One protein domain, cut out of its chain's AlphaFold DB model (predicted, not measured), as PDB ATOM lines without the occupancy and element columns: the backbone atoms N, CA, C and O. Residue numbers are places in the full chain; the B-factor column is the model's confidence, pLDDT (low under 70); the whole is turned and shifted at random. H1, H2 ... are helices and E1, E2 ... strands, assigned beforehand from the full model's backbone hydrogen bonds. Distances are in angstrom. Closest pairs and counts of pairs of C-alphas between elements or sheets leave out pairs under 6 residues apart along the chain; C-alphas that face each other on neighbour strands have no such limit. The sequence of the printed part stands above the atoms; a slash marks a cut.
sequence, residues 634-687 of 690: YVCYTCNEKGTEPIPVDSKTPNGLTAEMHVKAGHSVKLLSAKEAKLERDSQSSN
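AT A GLANCE: This is residues 634 to 687 of the 690 residues of an uncharacterized protein of Nitrosopumilales archaeon (UniProt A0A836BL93). A tiny ladder of two antiparallel strands, E1 and E2, sits in the middle of a small domain, with the short helix H1 toward one end of the domain and the longer helix H2 toward the other. A long loop, residues 637 to 658, swings out from the end of E1, returns past the strands and runs on to H1. The printed part has 54 residues with two named helices and two named strands, in the order E1, H1, E2, H2 along the chain; the sheet has the order E1 - E2. The class is mixed, helices and strands, with under half of the residues in named elements. The whole is compact, with a radius of gyration of the C-alphas of 10.9 A and spans of 31 by 22 by 17 A.

HOW THE PARTS SIT: The sheet is made of E1, residues 634 to 636, and E2, residues 669 to 672, antiparallel neighbours with 157 degrees between their N-to-C directions. The C-alphas of Tyr 634 and Leu 671 face each other at 4.3 A, as do those of Cys 636 and Val 669 at 4.3 A. N 635 and O 670 are within hydrogen-bond range at 2.9 A, and so are N 670 and O 635 at 2.9 A. H1, residues 659 to 664, comes closest to E2 at the C-alphas of Val 663 and Val 669, 6.5 A apart. Its closest C-alphas with E1 are those of Ala 659 and Tyr 634, 6.8 A apart. H2, residues 674 to 686, comes closest to E1 at the C-alphas of Ala 677 and Tyr 634, 8.0 A apart. The pairs of C-alphas within 10 A between H2 and the sheet are made by its residues 674 to 680. H1 and H2 are apart. In both H1 and H2 every O i to N i+4 pair is within hydrogen-bond range.

IN THESE COORDINATES: E1 begins with C-alpha 634 at (5.072, -8.027, 19.313) and has three residues. E2 has four residues and measures 9.9 A from first to last C-alpha. H1 has six residues and measures 8.8 A. H2 has 13 residues, measures 19.2 A and ends with C-alpha 686 at (20.752, 4.490, 20.661).

THE WHOLE: The two C-alphas farthest apart are those of Lys 664 and Ser 686, at 32.1 A. The printed part, residues 634 to 687, has no cut. The link from E1 to H1 is long, with 22 residues, while the links from H1 to E2 and from E2 to H2 are tight. The mean pLDDT of the printed part, the model's own confidence, is 73.3, and 15 printed residues are under 70: residues 640 to 645, 653 to 656 and 683 to 687.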
ATOM      1  N   TYR A 634       4.856  -7.589  17.938       85.06
ATOM      2  CA  TYR A 634       5.072  -8.027  19.313       85.06
ATOM      3  C   TYR A 634       6.564  -8.149  19.646       85.06
ATOM      4  O   TYR A 634       7.404  -8.305  18.760       85.06
ATOM      5  N   VAL A 635       6.883  -8.093  20.939       83.44
ATOM      6  CA  VAL A 635       8.216  -8.363  21.500       83.44
ATOM      7  C   VAL A 635       8.066  -9.335  22.666       83.44
ATOM      8  O   VAL A 635       7.161  -9.183  23.484       83.44
ATOM      9  N   CYS A 636       8.944 -10.333  22.750       81.38
ATOM     10  CA  CYS A 636       8.974 -11.310  23.837       81.38
ATOM     11  C   CYS A 636      10.218 -11.094  24.710       81.38
ATOM     12  O   CYS A 636      11.332 -11.407  24.297       81.38
ATOM     13  N   TYR A 637      10.035 -10.612  25.939       78.31
ATOM     14  CA  TYR A 637      11.126 -10.285  26.863       78.31
ATOM     15  C   TYR A 637      11.745 -11.509  27.555       78.31
ATOM     16  O   TYR A 637      12.829 -11.405  28.120       78.31
ATOM     17  N   THR A 638      11.088 -12.672  27.509       75.56
ATOM     18  CA  THR A 638      11.585 -13.904  28.155       75.56
ATOM     19  C   THR A 638      12.588 -14.675  27.291       75.56
ATOM     20  O   THR A 638      13.511 -15.276  27.822       75.56
ATOM     21  N   CYS A 639      12.473 -14.626  25.960       70.69
ATOM     22  CA  CYS A 639      13.395 -15.301  25.024       70.69
ATOM     23  C   CYS A 639      14.675 -14.492  24.737       70.69
ATOM     24  O   CYS A 639      15.349 -14.721  23.738       70.69
ATOM     25  N   ASN A 640      14.955 -13.489  25.563       57.69
ATOM     26  CA  ASN A 640      15.782 -12.341  25.232       57.69
ATOM     27  C   ASN A 640      17.292 -12.597  25.400       57.69
ATOM     28  O   ASN A 640      17.905 -12.107  26.347       57.69
ATOM     29  N   GLU A 641      17.919 -13.276  24.439       39.94
ATOM     30  CA  GLU A 641      19.354 -13.087  24.200       39.94
ATOM     31  C   GLU A 641      19.555 -11.860  23.293       39.94
ATOM     32  O   GLU A 641      19.494 -11.944  22.073       39.94
ATOM     33  N   LYS A 642      19.721 -10.694  23.935       45.44
ATOM     34  CA  LYS A 642      20.195  -9.402  23.396       45.44
ATOM     35  C   LYS A 642      19.671  -8.989  22.003       45.44
ATOM     36  O   LYS A 642      20.334  -9.188  20.993       45.44
ATOM     37  N   GLY A 643      18.572  -8.227  22.003       55.41
ATOM     38  CA  GLY A 643      18.304  -7.213  20.969       55.41
ATOM     39  C   GLY A 643      17.573  -7.717  19.729       55.41
ATOM     40  O   GLY A 643      18.127  -7.709  18.635       55.41
ATOM     41  N   THR A 644      16.311  -8.119  19.883       62.12
ATOM     42  CA  THR A 644      15.451  -8.391  18.723       62.12
ATOM     43  C   THR A 644      14.450  -7.266  18.479       62.12
ATOM     44  O   THR A 644      13.833  -6.728  19.404       62.12
ATOM     45  N   GLU A 645      14.319  -6.916  17.198       69.38
ATOM     46  CA  GLU A 645      13.352  -5.958  16.674       69.38
ATOM     47  C   GLU A 645      11.905  -6.465  16.852       69.38
ATOM     48  O   GLU A 645      11.670  -7.675  16.836       69.38
ATOM     49  N   PRO A 646      10.908  -5.568  16.962       81.38
ATOM     50  CA  PRO A 646       9.495  -5.939  16.982       81.38
ATOM     51  C   PRO A 646       9.088  -6.806  15.782       81.38
ATOM     52  O   PRO A 646       9.260  -6.412  14.626       81.38
ATOM     53  N   ILE A 647       8.490  -7.964  16.060       78.81
ATOM     54  CA  ILE A 647       8.140  -8.995  15.072       78.81
ATOM     55  C   ILE A 647       6.667  -8.847  14.692       78.81
ATOM     56  O   ILE A 647       5.856  -8.644  15.592       78.81
ATOM     57  N   PRO A 648       6.269  -8.945  13.410       83.25
ATOM     58  CA  PRO A 648       4.856  -8.924  13.048       83.25
ATOM     59  C   PRO A 648       4.066 -10.039  13.752       83.25
ATOM     60  O   PRO A 648       4.556 -11.160  13.829       83.25
ATOM     61  N   VAL A 649       2.853  -9.758  14.239       79.31
ATOM     62  CA  VAL A 649       2.044 -10.729  15.021       79.31
ATOM     63  C   VAL A 649       1.748 -12.018  14.239       79.31
ATOM     64  O   VAL A 649       1.753 -13.099  14.827       79.31
ATOM     65  N   ASP A 650       1.603 -11.916  12.916       75.88
ATOM     66  CA  ASP A 650       1.352 -13.050  12.011       75.88
ATOM     67  C   ASP A 650       2.629 -13.805  11.591       75.88
ATOM     68  O   ASP A 650       2.571 -14.813  10.884       75.88
ATOM     69  N   SER A 651       3.800 -13.322  12.009       70.50
ATOM     70  CA  SER A 651       5.092 -13.927  11.698       70.50
ATOM     71  C   SER A 651       5.569 -14.835  12.831       70.50
ATOM     72  O   SER A 651       5.254 -14.646  14.003       70.50
ATOM     73  N   LYS A 652       6.379 -15.834  12.475       70.81
ATOM     74  CA  LYS A 652       7.061 -16.701  13.442       70.81
ATOM     75  C   LYS A 652       8.413 -16.103  13.825       70.81
ATOM     76  O   LYS A 652       9.096 -15.526  12.979       70.81
ATOM     77  N   THR A 653       8.829 -16.296  15.074       67.69
ATOM     78  CA  THR A 653      10.221 -16.066  15.489       67.69
ATOM     79  C   THR A 653      11.176 -17.018  14.750       67.69
ATOM     80  O   THR A 653      10.721 -18.021  14.189       67.69
ATOM     81  N   PRO A 654      12.505 -16.783  14.776       59.62
ATOM     82  CA  PRO A 654      13.492 -17.718  14.220       59.62
ATOM     83  C   PRO A 654      13.362 -19.158  14.746       59.62
ATOM     84  O   PRO A 654      13.685 -20.106  14.036       59.62
ATOM     85  N   ASN A 655      12.803 -19.328  15.949       62.81
ATOM     86  CA  ASN A 655      12.541 -20.631  16.567       62.81
ATOM     87  C   ASN A 655      11.153 -21.207  16.212       62.81
ATOM     88  O   ASN A 655      10.717 -22.192  16.803       62.81
ATOM     89  N   GLY A 656      10.435 -20.604  15.258       66.12
ATOM     90  CA  GLY A 656       9.172 -21.112  14.719       66.12
ATOM     91  C   GLY A 656       7.921 -20.822  15.556       66.12
ATOM     92  O   GLY A 656       6.854 -21.344  15.224       66.12
ATOM     93  N   LEU A 657       8.019 -20.001  16.608       72.94
ATOM     94  CA  LEU A 657       6.922 -19.701  17.538       72.94
ATOM     95  C   LEU A 657       6.194 -18.405  17.156       72.94
ATOM     96  O   LEU A 657       6.840 -17.417  16.806       72.94
ATOM     97  N   THR A 658       4.862 -18.394  17.243       81.38
ATOM     98  CA  THR A 658       4.035 -17.183  17.066       81.38
ATOM     99  C   THR A 658       3.823 -16.451  18.396       81.38
ATOM    100  O   THR A 658       4.097 -17.002  19.468       81.38
ATOM    101  N   ALA A 659       3.295 -15.223  18.349       77.69
ATOM    102  CA  ALA A 659       2.956 -14.446  19.546       77.69
ATOM    103  C   ALA A 659       2.057 -15.228  20.526       77.69
ATOM    104  O   ALA A 659       2.345 -15.296  21.720       77.69
ATOM    105  N   GLU A 660       1.019 -15.900  20.018       79.81
ATOM    106  CA  GLU A 660       0.113 -16.723  20.831       79.81
ATOM    107  C   GLU A 660       0.817 -17.911  21.492       79.81
ATOM    108  O   GLU A 660       0.513 -18.263  22.632       79.81
ATOM    109  N   MET A 661       1.768 -18.535  20.792       81.88
ATOM    110  CA  MET A 661       2.529 -19.660  21.337       81.88
ATOM    111  C   MET A 661       3.446 -19.211  22.475       81.88
ATOM    112  O   MET A 661       3.592 -19.938  23.452       81.88
ATOM    113  N   HIS A 662       4.013 -18.004  22.394       81.44
ATOM    114  CA  HIS A 662       4.795 -17.424  23.485       81.44
ATOM    115  C   HIS A 662       3.939 -17.108  24.715       81.44
ATOM    116  O   HIS A 662       4.341 -17.429  25.832       81.44
ATOM    117  N   VAL A 663       2.739 -16.554  24.519       79.56
ATOM    118  CA  VAL A 663       1.792 -16.317  25.621       79.56
ATOM    119  C   VAL A 663       1.373 -17.642  26.268       79.56
ATOM    120  O   VAL A 663       1.400 -17.761  27.491       79.56
ATOM    121  N   LYS A 664       1.075 -18.678  25.470       81.88
ATOM    122  CA  LYS A 664       0.759 -20.030  25.975       81.88
ATOM    123  C   LYS A 664       1.933 -20.696  26.699       81.88
ATOM    124  O   LYS A 664       1.702 -21.491  27.604       81.88
ATOM    125  N   ALA A 665       3.169 -20.362  26.334       79.12
ATOM    126  CA  ALA A 665       4.379 -20.818  27.016       79.12
ATOM    127  C   ALA A 665       4.698 -20.022  28.301       79.12
ATOM    128  O   ALA A 665       5.718 -20.275  28.935       79.12
ATOM    129  N   GLY A 666       3.854 -19.058  28.693       78.31
ATOM    130  CA  GLY A 666       4.047 -18.239  29.894       78.31
ATOM    131  C   GLY A 666       5.115 -17.152  29.746       78.31
ATOM    132  O   GLY A 666       5.630 -16.653  30.744       78.31
ATOM    133  N   HIS A 667       5.484 -16.789  28.515       84.00
ATOM    134  CA  HIS A 667       6.480 -15.750  28.274       84.00
ATOM    135  C   HIS A 667       5.881 -14.347  28.432       84.00
ATOM    136  O   HIS A 667       4.717 -14.099  28.116       84.00
ATOM    137  N   SER A 668       6.715 -13.397  28.858       80.75
ATOM    138  CA  SER A 668       6.375 -11.977  28.918       80.75
ATOM    139  C   SER A 668       6.403 -11.382  27.512       80.75
ATOM    140  O   SER A 668       7.475 -11.130  26.953       80.75
ATOM    141  N   VAL A 669       5.222 -11.200  26.921       83.00
ATOM    142  CA  VAL A 669       5.034 -10.673  25.565       83.00
ATOM    143  C   VAL A 669       4.311  -9.333  25.621       83.00
ATOM    144  O   VAL A 669       3.284  -9.207  26.284       83.00
ATOM    145  N   LYS A 670       4.815  -8.340  24.884       84.88
ATOM    146  CA  LYS A 670       4.160  -7.042  24.691       84.88
ATOM    147  C   LYS A 670       3.759  -6.870  23.232       84.88
ATOM    148  O   LYS A 670       4.594  -7.012  22.341       84.88
ATOM    149  N   LEU A 671       2.487  -6.556  23.005       85.62
ATOM    150  CA  LEU A 671       1.948  -6.202  21.693       85.62
ATOM    151  C   LEU A 671       2.163  -4.707  21.430       85.62
ATOM    152  O   LEU A 671       2.063  -3.894  22.347       85.62
ATOM    153  N   LEU A 672       2.494  -4.360  20.187       82.25
ATOM    154  CA  LEU A 672       2.866  -3.013  19.764       82.25
ATOM    155  C   LEU A 672       2.120  -2.618  18.483       82.25
ATOM    156  O   LEU A 672       2.018  -3.381  17.512       82.25
ATOM    157  N   SER A 673       1.666  -1.369  18.431       84.44
ATOM    158  CA  SER A 673       1.261  -0.725  17.182       84.44
ATOM    159  C   SER A 673       2.471  -0.477  16.270       84.44
ATOM    160  O   SER A 673       3.624  -0.482  16.700       84.44
ATOM    161  N   ALA A 674       2.230  -0.185  14.988       78.75
ATOM    162  CA  ALA A 674       3.311   0.141  14.049       78.75
ATOM    163  C   ALA A 674       4.137   1.375  14.474       78.75
ATOM    164  O   ALA A 674       5.323   1.460  14.156       78.75
ATOM    165  N   LYS A 675       3.524   2.324  15.197       79.62
ATOM    166  CA  LYS A 675       4.198   3.530  15.696       79.62
ATOM    167  C   LYS A 675       5.099   3.211  16.892       79.62
ATOM    168  O   LYS A 675       6.230   3.682  16.936       79.62
ATOM    169  N   GLU A 676       4.631   2.374  17.814       79.94
ATOM    170  CA  GLU A 676       5.416   1.921  18.971       79.94
ATOM    171  C   GLU A 676       6.546   0.978  18.550       79.94
ATOM    172  O   GLU A 676       7.660   1.105  19.038       79.94
ATOM    173  N   ALA A 677       6.306   0.111  17.562       80.56
ATOM    174  CA  ALA A 677       7.333  -0.751  16.982       80.56
ATOM    175  C   ALA A 677       8.464   0.029  16.289       80.56
ATOM    176  O   ALA A 677       9.576  -0.478  16.160       80.56
ATOM    177  N   LYS A 678       8.184   1.248  15.808       78.00
ATOM    178  CA  LYS A 678       9.213   2.148  15.280       78.00
ATOM    179  C   LYS A 678      10.013   2.788  16.417       78.00
ATOM    180  O   LYS A 678      11.234   2.746  16.377       78.00
ATOM    181  N   LEU A 679       9.331   3.288  17.452       78.25
ATOM    182  CA  LEU A 679       9.989   3.845  18.640       78.25
ATOM    183  C   LEU A 679      10.912   2.829  19.329       78.25
ATOM    184  O   LEU A 679      12.002   3.193  19.754       78.25
ATOM    185  N   GLU A 680      10.490   1.565  19.409       73.88
ATOM    186  CA  GLU A 680      11.269   0.507  20.060       73.88
ATOM    187  C   GLU A 680      12.502   0.084  19.244       73.88
ATOM    188  O   GLU A 680      13.506  -0.337  19.810       73.88
ATOM    189  N   ARG A 681      12.463   0.233  17.910       72.75
ATOM    190  CA  ARG A 681      13.653   0.068  17.055       72.75
ATOM    191  C   ARG A 681      14.629   1.223  17.231       72.75
ATOM    192  O   ARG A 681      15.830   1.004  17.382       72.75
ATOM    193  N   ASP A 682      14.101   2.443  17.258       70.62
ATOM    194  CA  ASP A 682      14.911   3.650  17.391       70.62
ATOM    195  C   ASP A 682      15.604   3.690  18.772       70.62
ATOM    196  O   ASP A 682      16.793   4.003  18.847       70.62
ATOM    197  N   SER A 683      14.931   3.264  19.852       65.44
ATOM    198  CA  SER A 683      15.500   3.220  21.211       65.44
ATOM    199  C   SER A 683      16.605   2.168  21.396       65.44
ATOM    200  O   SER A 683      17.558   2.400  22.147       65.44
ATOM    201  N   GLN A 684      16.538   1.039  20.682       62.16
ATOM    202  CA  GLN A 684      17.597   0.020  20.687       62.16
ATOM    203  C   GLN A 684      18.843   0.471  19.909       62.16
ATOM    204  O   GLN A 684      19.960   0.171  20.329       62.16
ATOM    205  N   SER A 685      18.675   1.254  18.836       56.38
ATOM    206  CA  SER A 685      19.800   1.795  18.055       56.38
ATOM    207  C   SER A 685      20.656   2.807  18.836       56.38
ATOM    208  O   SER A 685      21.867   2.879  18.639       56.38
ATOM    209  N   SER A 686      20.057   3.532  19.788       52.31
ATOM    210  CA  SER A 686      20.752   4.490  20.661       52.31
ATOM    211  C   SER A 686      21.513   3.861  21.836       52.31
ATOM    212  O   SER A 686      22.415   4.495  22.370       52.31
ATOM    213  N   ASN A 687      21.201   2.619  22.223       49.50
ATOM    214  CA  ASN A 687      21.863   1.926  23.341       49.50
ATOM    215  C   ASN A 687      23.069   1.062  22.916       49.50
ATOM    216  O   ASN A 687      23.692   0.433  23.767       49.50
TER     217      ASN A 687